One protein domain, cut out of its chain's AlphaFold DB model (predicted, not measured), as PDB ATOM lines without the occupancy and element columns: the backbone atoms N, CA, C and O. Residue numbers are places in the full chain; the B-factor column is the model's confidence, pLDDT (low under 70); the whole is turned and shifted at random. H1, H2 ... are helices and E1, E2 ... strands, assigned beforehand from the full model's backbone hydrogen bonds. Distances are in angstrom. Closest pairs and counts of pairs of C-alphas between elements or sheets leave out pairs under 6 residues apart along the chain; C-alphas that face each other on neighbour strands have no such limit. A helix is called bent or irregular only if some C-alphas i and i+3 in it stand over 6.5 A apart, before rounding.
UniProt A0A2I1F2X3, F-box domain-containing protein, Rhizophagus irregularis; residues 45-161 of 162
ATOM      1  N   ASN A  45      59.295  68.511  -5.538       74.75
ATOM      2  CA  ASN A  45      59.928  69.812  -5.382       74.75
ATOM      3  C   ASN A  45      59.432  70.772  -6.468       74.75
ATOM      4  O   ASN A  45      60.187  71.297  -7.288       74.75
ATOM      5  N   ILE A  46      58.114  70.956  -6.469       63.75
ATOM      6  CA  ILE A  46      57.426  72.108  -7.063       63.75
ATOM      7  C   ILE A  46      58.131  73.343  -6.514       63.75
ATOM      8  O   ILE A  46      58.539  73.323  -5.378       63.75
ATOM      9  N   TRP A  47      58.281  74.457  -7.191       58.75
ATOM     10  CA  TRP A  47      58.847  75.676  -6.582       58.75
ATOM     11  C   TRP A  47      60.321  75.674  -6.159       58.75
ATOM     12  O   TRP A  47      60.810  76.761  -5.844       58.75
ATOM     13  N   ASN A  48      61.103  74.604  -6.349       56.03
ATOM     14  CA  ASN A  48      62.537  74.793  -6.649       56.03
ATOM     15  C   ASN A  48      62.721  75.272  -8.102       56.03
ATOM     16  O   ASN A  48      63.648  74.920  -8.823       56.03
ATOM     17  N   PHE A  49      61.792  76.120  -8.534       51.22
ATOM     18  CA  PHE A  49      61.731  76.795  -9.810       51.22
ATOM     19  C   PHE A  49      62.535  78.092  -9.753       51.22
ATOM     20  O   PHE A  49      62.170  79.079 -10.378       51.22
ATOM     21  N   LYS A  50      63.710  78.070  -9.105       47.56
ATOM     22  CA  LYS A  50      64.773  79.041  -9.420       47.56
ATOM     23  C   LYS A  50      65.214  78.956 -10.897       47.56
ATOM     24  O   LYS A  50      66.061  79.727 -11.325       47.56
ATOM     25  N   TRP A  51      64.671  77.996 -11.652       42.28
ATOM     26  CA  TRP A  51      65.057  77.611 -13.006       42.28
ATOM     27  C   TRP A  51      64.076  78.062 -14.100       42.28
ATOM     28  O   TRP A  51      64.389  77.897 -15.276       42.28
ATOM     29  N   PHE A  52      62.913  78.637 -13.769       45.81
ATOM     30  CA  PHE A  52      62.054  79.227 -14.800       45.81
ATOM     31  C   PHE A  52      62.405  80.695 -15.001       45.81
ATOM     32  O   PHE A  52      62.278  81.517 -14.096       45.81
ATOM     33  N   ASN A  53      62.805  81.031 -16.223       52.03
ATOM     34  CA  ASN A  53      62.843  82.413 -16.660       52.03
ATOM     35  C   ASN A  53      61.404  82.954 -16.585       52.03
ATOM     36  O   ASN A  53      60.524  82.450 -17.284       52.03
ATOM     37  N   LEU A  54      61.142  83.953 -15.732       47.84
ATOM     38  CA  LEU A  54      59.836  84.624 -15.647       47.84
ATOM     39  C   LEU A  54      59.345  85.062 -17.030       47.84
ATOM     40  O   LEU A  54      58.147  85.025 -17.281       47.84
ATOM     41  N   ALA A  55      60.261  85.389 -17.945       51.75
ATOM     42  CA  ALA A  55      59.936  85.689 -19.331       51.75
ATOM     43  C   ALA A  55      59.252  84.517 -20.058       51.75
ATOM     44  O   ALA A  55      58.313  84.753 -20.806       51.75
ATOM     45  N   GLU A  56      59.644  83.265 -19.808       56.38
ATOM     46  CA  GLU A  56      59.018  82.078 -20.415       56.38
ATOM     47  C   GLU A  56      57.646  81.778 -19.801       56.38
ATOM     48  O   GLU A  56      56.715  81.377 -20.504       56.38
ATOM     49  N   ILE A  57      57.477  82.050 -18.504       54.22
ATOM     50  CA  ILE A  57      56.174  81.955 -17.834       54.22
ATOM     51  C   ILE A  57      55.236  83.039 -18.365       54.22
ATOM     52  O   ILE A  57      54.131  82.728 -18.796       54.22
ATOM     53  N   ILE A  58      55.676  84.297 -18.389       55.31
ATOM     54  CA  ILE A  58      54.920  85.436 -18.922       55.31
ATOM     55  C   ILE A  58      54.580  85.196 -20.395       55.31
ATOM     56  O   ILE A  58      53.430  85.360 -20.793       55.31
ATOM     57  N   ARG A  59      55.536  84.721 -21.195       57.41
ATOM     58  CA  ARG A  59      55.315  84.336 -22.591       57.41
ATOM     59  C   ARG A  59      54.222  83.277 -22.711       57.41
ATOM     60  O   ARG A  59      53.297  83.445 -23.501       57.41
ATOM     61  N   THR A  60      54.293  82.223 -21.901       53.09
ATOM     62  CA  THR A  60      53.278  81.161 -21.855       53.09
ATOM     63  C   THR A  60      51.909  81.716 -21.445       53.09
ATOM     64  O   THR A  60      50.907  81.405 -22.087       53.09
ATOM     65  N   LEU A  61      51.857  82.596 -20.441       55.25
ATOM     66  CA  LEU A  61      50.630  83.237 -19.961       55.25
ATOM     67  C   LEU A  61      49.983  84.113 -21.040       55.25
ATOM     68  O   LEU A  61      48.789  83.969 -21.298       55.25
ATOM     69  N   ILE A  62      50.756  84.962 -21.724       60.84
ATOM     70  CA  ILE A  62      50.223  85.836 -22.778       60.84
ATOM     71  C   ILE A  62      49.756  85.011 -23.987       60.84
ATOM     72  O   ILE A  62      48.707  85.292 -24.571       60.84
ATOM     73  N   ILE A  63      50.465  83.929 -24.328       56.25
ATOM     74  CA  ILE A  63      50.043  82.987 -25.376       56.25
ATOM     75  C   ILE A  63      48.695  82.325 -25.033       56.25
ATOM     76  O   ILE A  63      47.926  82.012 -25.948       56.25
ATOM     77  N   CYS A  64      48.356  82.167 -23.753       54.69
ATOM     78  CA  CYS A  64      47.124  81.511 -23.303       54.69
ATOM     79  C   CYS A  64      45.903  82.436 -23.151       54.69
ATOM     80  O   CYS A  64      44.810  81.940 -22.887       54.69
ATOM     81  N   LEU A  65      46.042  83.751 -23.355       69.12
ATOM     82  CA  LEU A  65      44.930  84.702 -23.225       69.12
ATOM     83  C   LEU A  65      43.888  84.606 -24.368       69.12
ATOM     84  O   LEU A  65      44.238  84.216 -25.494       69.12
ATOM     85  N   PRO A  66      42.619  84.992 -24.119       70.19
ATOM     86  CA  PRO A  66      41.600  85.186 -25.155       70.19
ATOM     87  C   PRO A  66      42.028  86.213 -26.204       70.19
ATOM     88  O   PRO A  66      42.890  87.058 -25.946       70.19
ATOM     89  N   LYS A  67      41.431  86.146 -27.399       71.69
ATOM     90  CA  LYS A  67      41.822  87.022 -28.509       71.69
ATOM     91  C   LYS A  67      41.563  88.492 -28.181       71.69
ATOM     92  O   LYS A  67      42.469  89.293 -28.368       71.69
ATOM     93  N   GLU A  68      40.424  88.816 -27.563       76.62
ATOM     94  CA  GLU A  68      40.119  90.192 -27.153       76.62
ATOM     95  C   GLU A  68      41.159  90.738 -26.161       76.62
ATOM     96  O   GLU A  68      41.593  91.882 -26.263       76.62
ATOM     97  N   SER A  69      41.611  89.903 -25.219       71.88
ATOM     98  CA  SER A  69      42.626  90.281 -24.230       71.88
ATOM     99  C   SER A  69      44.017  90.441 -24.848       71.88
ATOM    100  O   SER A  69      44.770  91.317 -24.436       71.88
ATOM    101  N   LYS A  70      44.372  89.623 -25.846       70.44
ATOM    102  CA  LYS A  70      45.627  89.773 -26.600       70.44
ATOM    103  C   LYS A  70      45.632  91.056 -27.421       70.44
ATOM    104  O   LYS A  70      46.616  91.786 -27.385       70.44
ATOM    105  N   ASP A  71      44.526  91.343 -28.096       75.75
ATOM    106  CA  ASP A  71      44.369  92.547 -28.909       75.75
ATOM    107  C   ASP A  71      44.419  93.802 -28.022       75.75
ATOM    108  O   ASP A  71      45.089  94.774 -28.360       75.75
ATOM    109  N   PHE A  72      43.825  93.749 -26.823       80.69
ATOM    110  CA  PHE A  72      43.973  94.797 -25.812       80.69
ATOM    111  C   PHE A  72      45.440  95.025 -25.410       80.69
ATOM    112  O   PHE A  72      45.882  96.170 -25.347       80.69
ATOM    113  N   LEU A  73      46.224  93.967 -25.174       71.81
ATOM    114  CA  LEU A  73      47.646  94.089 -24.810       71.81
ATOM    115  C   LEU A  73      48.506  94.644 -25.956       71.81
ATOM    116  O   LEU A  73      49.392  95.466 -25.715       71.81
ATOM    117  N   ILE A  74      48.228  94.237 -27.198       73.69
ATOM    118  CA  ILE A  74      48.908  94.739 -28.403       73.69
ATOM    119  C   ILE A  74      48.605  96.228 -28.602       73.69
ATOM    120  O   ILE A  74      49.523  97.018 -28.820       73.69
ATOM    121  N   ASN A  75      47.340  96.627 -28.447       76.88
ATOM    122  CA  ASN A  75      46.905  98.022 -28.566       76.88
ATOM    123  C   ASN A  75      47.484  98.924 -27.461       76.88
ATOM    124  O   ASN A  75      47.597 100.130 -27.657       76.88
ATOM    125  N   ASN A  76      47.890  98.341 -26.329       77.44
ATOM    126  CA  ASN A  76      48.597  99.027 -25.245       77.44
ATOM    127  C   ASN A  76      50.137  98.909 -25.343       77.44
ATOM    128  O   ASN A  76      50.838  99.271 -24.401       77.44
ATOM    129  N   GLY A  77      50.686  98.440 -26.474       63.28
ATOM    130  CA  GLY A  77      52.118  98.547 -26.792       63.28
ATOM    131  C   GLY A  77      52.993  97.329 -26.474       63.28
ATOM    132  O   GLY A  77      54.216  97.437 -26.529       63.28
ATOM    133  N   ILE A  78      52.418  96.159 -26.176       65.00
ATOM    134  CA  ILE A  78      53.182  94.921 -25.927       65.00
ATOM    135  C   ILE A  78      53.326  94.136 -27.247       65.00
ATOM    136  O   ILE A  78      52.491  93.297 -27.574       65.00
ATOM    137  N   THR A  79      54.360  94.428 -28.046       52.62
ATOM    138  CA  THR A  79      54.455  94.011 -29.468       52.62
ATOM    139  C   THR A  79      55.410  92.849 -29.791       52.62
ATOM    140  O   THR A  79      55.511  92.458 -30.952       52.62
ATOM    141  N   SER A  80      56.097  92.238 -28.820       53.28
ATOM    142  CA  SER A  80      57.156  91.245 -29.090       53.28
ATOM    143  C   SER A  80      56.900  89.879 -28.447       53.28
ATOM    144  O   SER A  80      57.547  89.490 -27.478       53.28
ATOM    145  N   ILE A  81      55.961  89.100 -28.997       51.06
ATOM    146  CA  ILE A  81      55.760  87.707 -28.566       51.06
ATOM    147  C   ILE A  81      55.681  86.802 -29.800       51.06
ATOM    148  O   ILE A  81      54.751  86.945 -30.595       51.06
ATOM    149  N   PRO A  82      56.615  85.850 -29.989       48.28
ATOM    150  CA  PRO A  82      56.524  84.875 -31.067       48.28
ATOM    151  C   PRO A  82      55.424  83.864 -30.711       48.28
ATOM    152  O   PRO A  82      55.617  82.962 -29.889       48.28
ATOM    153  N   ILE A  83      54.238  84.067 -31.290       47.91
ATOM    154  CA  ILE A  83      53.039  83.253 -31.071       47.91
ATOM    155  C   ILE A  83      53.084  82.050 -32.019       47.91
ATOM    156  O   ILE A  83      52.573  82.084 -33.135       47.91
ATOM    157  N   SER A  84      53.663  80.950 -31.548       43.03
ATOM    158  CA  SER A  84      53.384  79.610 -32.070       43.03
ATOM    159  C   SER A  84      53.124  78.664 -30.889       43.03
ATOM    160  O   SER A  84      53.896  78.652 -29.935       43.03
ATOM    161  N   LYS A  85      51.983  77.955 -30.944       45.88
ATOM    162  CA  LYS A  85      51.325  77.097 -29.917       45.88
ATOM    163  C   LYS A  85      52.263  76.080 -29.212       45.88
ATOM    164  O   LYS A  85      53.224  75.676 -29.860       45.88
ATOM    165  N   PRO A  86      51.952  75.562 -27.987       44.44
ATOM    166  CA  PRO A  86      50.605  75.307 -27.443       44.44
ATOM    167  C   PRO A  86      50.318  75.725 -25.974       44.44
ATOM    168  O   PRO A  86      51.169  76.197 -25.233       44.44
ATOM    169  N   SER A  87      49.036  75.546 -25.632       48.78
ATOM    170  CA  SER A  87      48.268  75.831 -24.404       48.78
ATOM    171  C   SER A  87      48.866  75.335 -23.078       48.78
ATOM    172  O   SER A  87      49.150  74.147 -22.964       48.78
ATOM    173  N   LEU A  88      48.900  76.189 -22.039       47.16
ATOM    174  CA  LEU A  88      48.985  75.763 -20.634       47.16
ATOM    175  C   LEU A  88      48.184  76.665 -19.664       47.16
ATOM    176  O   LEU A  88      48.287  77.887 -19.658       47.16
ATOM    177  N   ILE A  89      47.375  76.011 -18.828       44.66
ATOM    178  CA  ILE A  89      46.541  76.547 -17.734       44.66
ATOM    179  C   ILE A  89      47.434  77.219 -16.654       44.66
ATOM    180  O   ILE A  89      48.567  76.774 -16.474       44.66
ATOM    181  N   PRO A  90      46.966  78.234 -15.888       54.94
ATOM    182  CA  PRO A  90      47.746  78.815 -14.787       54.94
ATOM    183  C   PRO A  90      48.220  77.754 -13.780       54.94
ATOM    184  O   PRO A  90      47.418  76.936 -13.323       54.94
ATOM    185  N   LEU A  91      49.507  77.788 -13.407       55.75
ATOM    186  CA  LEU A  91      50.156  76.798 -12.530       55.75
ATOM    187  C   LEU A  91      49.400  76.538 -11.207       55.75
ATOM    188  O   LEU A  91      49.233  75.369 -10.859       55.75
ATOM    189  N   PRO A  92      48.864  77.562 -10.503       60.41
ATOM    190  CA  PRO A  92      48.041  77.355  -9.305       60.41
ATOM    191  C   PRO A  92      46.778  76.520  -9.566       60.41
ATOM    192  O   PRO A  92      46.417  75.644  -8.783       60.41
ATOM    193  N   SER A  93      46.127  76.748 -10.709       59.50
ATOM    194  CA  SER A  93      44.916  76.031 -11.116       59.50
ATOM    195  C   SER A  93      45.202  74.587 -11.522       59.50
ATOM    196  O   SER A  93      44.342  73.724 -11.352       59.50
ATOM    197  N   ILE A  94      46.393  74.316 -12.062       63.28
ATOM    198  CA  ILE A  94      46.872  72.956 -12.332       63.28
ATOM    199  C   ILE A  94      47.165  72.245 -11.009       63.28
ATOM    200  O   ILE A  94      46.694  71.133 -10.794       63.28
ATOM    201  N   PHE A  95      47.894  72.909 -10.113       66.06
ATOM    202  CA  PHE A  95      48.332  72.347  -8.841       66.06
ATOM    203  C   PHE A  95      47.161  71.836  -7.990       66.06
ATOM    204  O   PHE A  95      47.218  70.722  -7.484       66.06
ATOM    205  N   ILE A  96      46.059  72.588  -7.921       67.06
ATOM    206  CA  ILE A  96      44.864  72.185  -7.159       67.06
ATOM    207  C   ILE A  96      44.107  71.014  -7.816       67.06
ATOM    208  O   ILE A  96      43.435  70.247  -7.127       67.06
ATOM    209  N   LYS A  97      44.190  70.860  -9.144       71.00
ATOM    210  CA  LYS A  97      43.412  69.863  -9.903       71.00
ATOM    211  C   LYS A  97      44.115  68.520 -10.069       71.00
ATOM    212  O   LYS A  97      43.452  67.540 -10.407       71.00
ATOM    213  N   ILE A  98      45.433  68.466  -9.895       69.94
ATOM    214  CA  ILE A  98      46.182  67.222 -10.061       69.94
ATOM    215  C   ILE A  98      46.035  66.342  -8.817       69.94
ATOM    216  O   ILE A  98      46.128  66.807  -7.679       69.94
ATOM    217  N   THR A  99      45.841  65.047  -9.064       78.69
ATOM    218  CA  THR A  99      45.859  63.997  -8.050       78.69
ATOM    219  C   THR A  99      47.095  63.115  -8.216       78.69
ATOM    220  O   THR A  99      47.428  62.659  -9.312       78.69
ATOM    221  N   PHE A 100      47.770  62.853  -7.106       81.62
ATOM    222  CA  PHE A 100      48.971  62.045  -7.003       81.62
ATOM    223  C   PHE A 100      48.717  60.918  -6.015       81.62
ATOM    224  O   PHE A 100      48.666  61.111  -4.802       81.62
ATOM    225  N   SER A 101      48.532  59.709  -6.530       78.56
ATOM    226  CA  SER A 101      48.090  58.601  -5.683       78.56
ATOM    227  C   SER A 101      49.222  57.984  -4.875       78.56
ATOM    228  O   SER A 101      48.921  57.305  -3.903       78.56
ATOM    229  N   ASN A 102      50.490  58.193  -5.236       79.44
ATOM    230  CA  ASN A 102      51.627  57.696  -4.449       79.44
ATOM    231  C   ASN A 102      52.559  58.812  -3.969       79.44
ATOM    232  O   ASN A 102      53.700  58.538  -3.591       79.44
ATOM    233  N   LEU A 103      52.099  60.067  -3.960       85.81
ATOM    234  CA  LEU A 103      52.899  61.151  -3.405       85.81
ATOM    235  C   LEU A 103      53.025  60.977  -1.892       85.81
ATOM    236  O   LEU A 103      52.034  60.991  -1.168       85.81
ATOM    237  N   ARG A 104      54.268  60.815  -1.435       89.50
ATOM    238  CA  ARG A 104      54.613  60.620  -0.017       89.50
ATOM    239  C   ARG A 104      55.351  61.806   0.586       89.50
ATOM    240  O   ARG A 104      55.375  61.964   1.803       89.50
ATOM    241  N   ILE A 105      55.986  62.613  -0.254       88.31
ATOM    242  CA  ILE A 105      56.845  63.713   0.170       88.31
ATOM    243  C   ILE A 105      56.449  64.951  -0.625       88.31
ATOM    244  O   ILE A 105      56.420  64.901  -1.852       88.31
ATOM    245  N   LEU A 106      56.179  66.051   0.072       87.19
ATOM    246  CA  LEU A 106      55.935  67.362  -0.520       87.19
ATOM    247  C   LEU A 106      56.994  68.342  -0.010       87.19
ATOM    248  O   LEU A 106      57.142  68.510   1.195       87.19
ATOM    249  N   LYS A 107      57.729  68.986  -0.914       85.19
ATOM    250  CA  LYS A 107      58.726  70.022  -0.627       85.19
ATOM    251  C   LYS A 107      58.346  71.278  -1.414       85.19
ATOM    252  O   LYS A 107      58.310  71.242  -2.640       85.19
ATOM    253  N   LEU A 108      58.065  72.381  -0.724       77.88
ATOM    254  CA  LEU A 108      57.771  73.682  -1.328       77.88
ATOM    255  C   LEU A 108      58.811  74.687  -0.834       77.88
ATOM    256  O   LEU A 108      58.769  75.138   0.309       77.88
ATOM    257  N   THR A 109      59.780  75.004  -1.694       68.75
ATOM    258  CA  THR A 109      60.904  75.895  -1.355       68.75
ATOM    259  C   THR A 109      60.624  77.375  -1.613       68.75
ATOM    260  O   THR A 109      61.407  78.222  -1.184       68.75
ATOM    261  N   SER A 110      59.539  77.697  -2.318       66.19
ATOM    262  CA  SER A 110      59.023  79.065  -2.449       66.19
ATOM    263  C   SER A 110      57.870  79.273  -1.482       66.19
ATOM    264  O   SER A 110      57.202  78.309  -1.113       66.19
ATOM    265  N   VAL A 111      57.607  80.534  -1.143       64.56
ATOM    266  CA  VAL A 111      56.388  80.937  -0.441       64.56
ATOM    267  C   VAL A 111      55.175  80.537  -1.285       64.56
ATOM    268  O   VAL A 111      55.126  80.838  -2.482       64.56
ATOM    269  N   VAL A 112      54.229  79.829  -0.669       68.75
ATOM    270  CA  VAL A 112      52.964  79.389  -1.271       68.75
ATOM    271  C   VAL A 112      51.817  79.848  -0.383       68.75
ATOM    272  O   VAL A 112      51.920  79.802   0.841       68.75
ATOM    273  N   ASP A 113      50.726  80.268  -1.015       76.50
ATOM    274  CA  ASP A 113      49.480  80.620  -0.342       76.50
ATOM    275  C   ASP A 113      48.892  79.405   0.402       76.50
ATOM    276  O   ASP A 113      48.781  78.301  -0.153       76.50
ATOM    277  N   VAL A 114      48.514  79.610   1.665       79.06
ATOM    278  CA  VAL A 114      47.977  78.561   2.539       79.06
ATOM    279  C   VAL A 114      46.691  77.958   1.963       79.06
ATOM    280  O   VAL A 114      46.541  76.737   1.994       79.06
ATOM    281  N   ASP A 115      45.811  78.746   1.343       81.69
ATOM    282  CA  ASP A 115      44.551  78.251   0.772       81.69
ATOM    283  C   ASP A 115      44.790  77.310  -0.413       81.69
ATOM    284  O   ASP A 115      44.078  76.318  -0.611       81.69
ATOM    285  N   ILE A 116      45.809  77.611  -1.220       78.62
ATOM    286  CA  ILE A 116      46.226  76.760  -2.339       78.62
ATOM    287  C   ILE A 116      46.765  75.432  -1.803       78.62
ATOM    288  O   ILE A 116      46.442  74.369  -2.340       78.62
ATOM    289  N   LEU A 117      47.562  75.486  -0.734       82.00
ATOM    290  CA  LEU A 117      48.115  74.299  -0.099       82.00
ATOM    291  C   LEU A 117      47.020  73.429   0.529       82.00
ATOM    292  O   LEU A 117      47.010  72.225   0.295       82.00
ATOM    293  N   ILE A 118      46.057  74.015   1.241       87.19
ATOM    294  CA  ILE A 118      44.933  73.272   1.831       87.19
ATOM    295  C   ILE A 118      44.155  72.526   0.742       87.19
ATOM    296  O   ILE A 118      43.940  71.319   0.850       87.19
ATOM    297  N   LYS A 119      43.806  73.199  -0.362       86.25
ATOM    298  CA  LYS A 119      43.109  72.559  -1.494       86.25
ATOM    299  C   LYS A 119      43.912  71.414  -2.108       86.25
ATOM    300  O   LYS A 119      43.335  70.418  -2.539       86.25
ATOM    301  N   PHE A 120      45.237  71.535  -2.145       85.81
ATOM    302  CA  PHE A 120      46.100  70.443  -2.571       85.81
ATOM    303  C   PHE A 120      46.042  69.251  -1.605       85.81
ATOM    304  O   PHE A 120      45.930  68.110  -2.060       85.81
ATOM    305  N   LEU A 121      46.084  69.504  -0.292       88.62
ATOM    306  CA  LEU A 121      46.025  68.468   0.744       88.62
ATOM    307  C   LEU A 121      44.698  67.703   0.728       88.62
ATOM    308  O   LEU A 121      44.728  66.484   0.861       88.62
ATOM    309  N   VAL A 122      43.565  68.362   0.457       89.88
ATOM    310  CA  VAL A 122      42.259  67.686   0.291       89.88
ATOM    311  C   VAL A 122      42.343  66.541  -0.726       89.88
ATOM    312  O   VAL A 122      41.808  65.456  -0.504       89.88
ATOM    313  N   ASN A 123      43.056  66.759  -1.833       85.44
ATOM    314  CA  ASN A 123      43.153  65.793  -2.927       85.44
ATOM    315  C   ASN A 123      44.306  64.790  -2.766       85.44
ATOM    316  O   ASN A 123      44.232  63.678  -3.290       85.44
ATOM    317  N   ASN A 124      45.384  65.181  -2.081       86.00
ATOM    318  CA  ASN A 124      46.666  64.466  -2.115       86.00
ATOM    319  C   ASN A 124      47.195  64.046  -0.734       86.00
ATOM    320  O   ASN A 124      48.171  63.304  -0.657       86.00
ATOM    321  N   GLY A 125      46.558  64.477   0.355       89.56
ATOM    322  CA  GLY A 125      47.054  64.317   1.724       89.56
ATOM    323  C   GLY A 125      47.124  62.874   2.215       89.56
ATOM    324  O   GLY A 125      48.014  62.529   2.990       89.56
ATOM    325  N   LYS A 126      46.253  61.991   1.708       92.81
ATOM    326  CA  LYS A 126      46.071  60.627   2.234       92.81
ATOM    327  C   LYS A 126      47.374  59.832   2.386       92.81
ATOM    328  O   LYS A 126      47.525  59.105   3.364       92.81
ATOM    329  N   ASN A 127      48.289  59.945   1.424       89.69
ATOM    330  CA  ASN A 127      49.542  59.182   1.395       89.69
ATOM    331  C   ASN A 127      50.778  60.026   1.733       89.69
ATOM    332  O   ASN A 127      51.887  59.489   1.728       89.69
ATOM    333  N   LEU A 128      50.602  61.316   2.040       91.06
ATOM    334  CA  LEU A 128      51.704  62.179   2.444       91.06
ATOM    335  C   LEU A 128      52.221  61.767   3.821       91.06
ATOM    336  O   LEU A 128      51.474  61.651   4.789       91.06
ATOM    337  N   GLU A 129      53.533  61.580   3.891       92.50
ATOM    338  CA  GLU A 129      54.263  61.246   5.110       92.50
ATOM    339  C   GLU A 129      55.115  62.426   5.576       92.50
ATOM    340  O   GLU A 129      55.261  62.644   6.773       92.50
ATOM    341  N   ASN A 130      55.685  63.194   4.645       89.81
ATOM    342  CA  ASN A 130      56.602  64.283   4.972       89.81
ATOM    343  C   ASN A 130      56.249  65.535   4.177       89.81
ATOM    344  O   ASN A 130      56.120  65.483   2.951       89.81
ATOM    345  N   ILE A 131      56.126  66.660   4.877       88.00
ATOM    346  CA  ILE A 131      55.816  67.957   4.280       88.00
ATOM    347  C   ILE A 131      56.902  68.950   4.709       88.00
ATOM    348  O   ILE A 131      57.153  69.140   5.897       88.00
ATOM    349  N   ASN A 132      57.565  69.566   3.734       86.75
ATOM    350  CA  ASN A 132      58.589  70.584   3.930       86.75
ATOM    351  C   ASN A 132      58.153  71.878   3.244       86.75
ATOM    352  O   ASN A 132      57.951  71.883   2.031       86.75
ATOM    353  N   LEU A 133      57.990  72.959   4.004       80.50
ATOM    354  CA  LEU A 133      57.381  74.194   3.521       80.50
ATOM    355  C   LEU A 133      58.212  75.415   3.897       80.50
ATOM    356  O   LEU A 133      58.699  75.532   5.021       80.50
ATOM    357  N   LYS A 134      58.281  76.369   2.973       73.56
ATOM    358  CA  LYS A 134      58.643  77.758   3.242       73.56
ATOM    359  C   LYS A 134      57.366  78.603   3.181       73.56
ATOM    360  O   LYS A 134      56.736  78.667   2.131       73.56
ATOM    361  N   ILE A 135      56.953  79.199   4.299       67.12
ATOM    362  CA  ILE A 135      55.672  79.924   4.429       67.12
ATOM    363  C   ILE A 135      55.956  81.345   4.940       67.12
ATOM    364  O   ILE A 135      56.760  81.497   5.858       67.12
ATOM    365  N   ASP A 136      55.292  82.361   4.378       63.28
ATOM    366  CA  ASP A 136      55.184  83.708   4.971       63.28
ATOM    367  C   ASP A 136      54.002  83.685   5.949       63.28
ATOM    368  O   ASP A 136      52.863  83.456   5.545       63.28
ATOM    369  N   SER A 137      54.245  83.792   7.255       60.78
ATOM    370  CA  SER A 137      53.230  83.430   8.251       60.78
ATOM    371  C   SER A 137      52.356  84.600   8.727       60.78
ATOM    372  O   SER A 137      52.823  85.430   9.507       60.78
ATOM    373  N   SER A 138      51.056  84.539   8.407       59.31
ATOM    374  CA  SER A 138      49.943  84.934   9.299       59.31
ATOM    375  C   SER A 138      49.018  83.756   9.664       59.31
ATOM    376  O   SER A 138      48.467  83.749  10.760       59.31
ATOM    377  N   ASP A 139      48.924  82.710   8.826       62.19
ATOM    378  CA  ASP A 139      47.850  81.693   8.912       62.19
ATOM    379  C   ASP A 139      48.334  80.241   9.094       62.19
ATOM    380  O   ASP A 139      47.775  79.288   8.549       62.19
ATOM    381  N   LYS A 140      49.382  80.044   9.902       73.50
ATOM    382  CA  LYS A 140      49.928  78.708  10.209       73.50
ATOM    383  C   LYS A 140      48.885  77.755  10.822       73.50
ATOM    384  O   LYS A 140      48.876  76.569  10.508       73.50
ATOM    385  N   ASN A 141      47.966  78.284  11.632       80.56
ATOM    386  CA  ASN A 141      46.954  77.484  12.330       80.56
ATOM    387  C   ASN A 141      46.005  76.753  11.366       80.56
ATOM    388  O   ASN A 141      45.674  75.590  11.593       80.56
ATOM    389  N   SER A 142      45.586  77.408  10.279       86.44
ATOM    390  CA  SER A 142      44.690  76.812   9.277       86.44
ATOM    391  C   SER A 142      45.355  75.645   8.549       86.44
ATOM    392  O   SER A 142      44.717  74.632   8.268       86.44
ATOM    393  N   LEU A 143      46.658  75.764   8.283       86.69
ATOM    394  CA  LEU A 143      47.432  74.696   7.668       86.69
ATOM    395  C   LEU A 143      47.594  73.494   8.605       86.69
ATOM    396  O   LEU A 143      47.409  72.360   8.166       86.69
ATOM    397  N   ASP A 144      47.915  73.731   9.877       87.69
ATOM    398  CA  ASP A 144      48.091  72.658  10.860       87.69
ATOM    399  C   ASP A 144      46.794  71.842  11.027       87.69
ATOM    400  O   ASP A 144      46.832  70.607  11.046       87.69
ATOM    401  N   LEU A 145      45.633  72.515  11.047       90.38
ATOM    402  CA  LEU A 145      44.317  71.862  11.052       90.38
ATOM    403  C   LEU A 145      44.090  71.013   9.795       90.38
ATOM    404  O   LEU A 145      43.680  69.858   9.898       90.38
ATOM    405  N   ALA A 146      44.402  71.549   8.612       91.44
ATOM    406  CA  ALA A 146      44.251  70.812   7.360       91.44
ATOM    407  C   ALA A 146      45.183  69.588   7.279       91.44
ATOM    408  O   ALA A 146      44.790  68.545   6.758       91.44
ATOM    409  N   ILE A 147      46.410  69.674   7.803       91.25
ATOM    410  CA  ILE A 147      47.318  68.520   7.870       91.25
ATOM    411  C   ILE A 147      46.714  67.430   8.760       91.25
ATOM    412  O   ILE A 147      46.685  66.269   8.352       91.25
ATOM    413  N   ALA A 148      46.188  67.795   9.933       91.19
ATOM    414  CA  ALA A 148      45.549  66.844  10.839       91.19
ATOM    415  C   ALA A 148      44.309  66.174  10.218       91.19
ATOM    416  O   ALA A 148      44.080  64.986  10.442       91.19
ATOM    417  N   GLU A 149      43.531  66.911   9.422       95.81
ATOM    418  CA  GLU A 149      42.318  66.400   8.779       95.81
ATOM    419  C   GLU A 149      42.616  65.503   7.564       95.81
ATOM    420  O   GLU A 149      42.039  64.423   7.428       95.81
ATOM    421  N   TYR A 150      43.527  65.921   6.678       94.25
ATOM    422  CA  TYR A 150      43.701  65.290   5.362       94.25
ATOM    423  C   TYR A 150      44.933  64.380   5.240       94.25
ATOM    424  O   TYR A 150      45.032  63.640   4.258       94.25
ATOM    425  N   CYS A 151      45.866  64.394   6.203       93.88
ATOM    426  CA  CYS A 151      47.129  63.641   6.141       93.88
ATOM    427  C   CYS A 151      47.255  62.584   7.264       93.88
ATOM    428  O   CYS A 151      48.087  62.719   8.158       93.88
ATOM    429  N   PRO A 152      46.491  61.475   7.228       93.38
ATOM    430  CA  PRO A 152      46.491  60.464   8.293       93.38
ATOM    431  C   PRO A 152      47.809  59.679   8.432       93.38
ATOM    432  O   PRO A 152      48.057  59.084   9.476       93.38
ATOM    433  N   ASN A 153      48.652  59.654   7.394       90.75
ATOM    434  CA  ASN A 153      49.953  58.969   7.394       90.75
ATOM    435  C   ASN A 153      51.130  59.909   7.699       90.75
ATOM    436  O   ASN A 153      52.291  59.543   7.492       90.75
ATOM    437  N   PHE A 154      50.835  61.124   8.159       90.56
ATOM    438  CA  PHE A 154      51.822  62.163   8.383       90.56
ATOM    439  C   PHE A 154      52.825  61.788   9.479       90.56
ATOM    440  O   PHE A 154      52.454  61.330  10.558       90.56
ATOM    441  N   LYS A 155      54.113  61.994   9.199       89.88
ATOM    442  CA  LYS A 155      55.233  61.660  10.090       89.88
ATOM    443  C   LYS A 155      56.042  62.881  10.489       89.88
ATOM    444  O   LYS A 155      56.494  62.947  11.628       89.88
ATOM    445  N   SER A 156      56.280  63.815   9.567       86.88
ATOM    446  CA  SER A 156      57.121  64.976   9.866       86.88
ATOM    447  C   SER A 156      56.751  66.241   9.090       86.88
ATOM    448  O   SER A 156      56.490  66.202   7.883       86.88
ATOM    449  N   LEU A 157      56.777  67.372   9.811       82.50
ATOM    450  CA  LEU A 157      56.686  68.732   9.278       82.50
ATOM    451  C   LEU A 157      58.041  69.418   9.438       82.50
ATOM    452  O   LEU A 157      58.554  69.497  10.555       82.50
ATOM    453  N   SER A 158      58.585  69.982   8.365       79.56
ATOM    454  CA  SER A 158      59.703  70.923   8.462       79.56
ATOM    455  C   SER A 158      59.299  72.267   7.870       79.56
ATOM    456  O   SER A 158      58.970  72.352   6.689       79.56
ATOM    457  N   ILE A 159      59.329  73.321   8.684       68.38
ATOM    458  CA  ILE A 159      59.091  74.693   8.227       68.38
ATOM    459  C   ILE A 159      60.441  75.393   8.163       68.38
ATOM    460  O   ILE A 159      61.139  75.495   9.171       68.38
ATOM    461  N   ILE A 160      60.815  75.852   6.974       63.16
ATOM    462  CA  ILE A 160      62.030  76.634   6.763       63.16
ATOM    463  C   ILE A 160      61.614  78.103   6.796       63.16
ATOM    464  O   ILE A 160      60.990  78.587   5.851       63.16
ATOM    465  N   ASN A 161      61.925  78.803   7.891       52.91
ATOM    466  CA  ASN A 161      61.721  80.250   7.967       52.91
ATOM    467  C   ASN A 161      62.646  80.957   6.956       52.91
ATOM    468  O   ASN A 161      63.752  80.461   6.714       52.91
TER     469      ASN A 161
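This is residues 45 to 161 of the 162 residues of the protein "F-box domain-containing protein" of Rhizophagus irregularis (UniProt A0A2I1F2X3). A short solenoid of stacked turns makes one end of the model: strands E1, E2 and E3 lie side by side in a parallel sheet, and helices H3, H4 and H5 form a second row opposite. A loose arm with H1 and H2 reaches far from this body and makes the length; residues 76 to 90, with no named element, lead back from it to H3. The printed part has 117 residues, with five named helices and three named strands in the order H1 H2 H3 E1 H4 E2 H5 E3, and is of mixed class, helices and strands. It is loose, with a radius of gyration of the C-alphas of 17.7 A, and elongated, spanning 52 by 29 by 23 A.

The sheet runs E1, residues 105 to 111, E2, residues 130 to 134, and E3, residues 156 to 159. E1 and E2 are parallel at 4 degrees, with N 106 and O 130 at 2.9 A and N 132 and O 106 at 2.8 A, within hydrogen-bond range. E2 and E3 are parallel at 7 degrees, with N 133 and O 158 at 2.9 A, within hydrogen-bond range. H4, residues 114 to 127, only grazes the sheet with its residues 117 to 127. H4 is irregular: C-alphas 123 and 126 are 7.9 A apart. H5, residues 140 to 150, is not on the sheet. H4 and H5 touch at a shallow tilt of 26 degrees, the same way; their closest C-alphas, of Gly 125 and Tyr 150, are 5.0 A apart. E1, H4, E2 and E2, H5, E3 are strand-helix-strand units, two parallel neighbour strands with a helix between, each with a right-handed crossover. H3, residues 91 to 97, touches H4 at a steep tilt of 43 degrees, the same way; the closest C-alphas, of Ile 96 and Phe 120, are 5.1 A apart. H1, residues 54 to 63, and H2, residues 67 to 75, are close but not clearly touching, with the C-alphas of Ile 62 and Lys 70 closest at 7.2 A. H1 and H2 are both apart from E1. Every O i to N i+4 pair is within hydrogen-bond range in H1, H2 and H5, against 2 of 3 in H3 and 7 of 10 in H4.

E1 begins at C-alpha 105, (56.845, 63.713, 0.170), and is 17.2 A long; E2 is 13.7 A and E3 10.0 A. E3 ends at C-alpha 159, (59.091, 74.693, 8.227). H4 is 19.5 A long, H5 15.6 A and H3 10.0 A. H1 begins at C-alpha 54, (59.836, 84.624, -15.647), and is 13.9 A long; H2 is 12.1 A.

The C-alphas farthest apart, of Asn 75 and Lys 155, are 53.7 A from each other. The printed part has no cut, and the link from H2 to H3, 15 residues, is long. Mean pLDDT of the printed part is 71.5; residues 46 to 65 and 77 to 96 are among the 53 under 70.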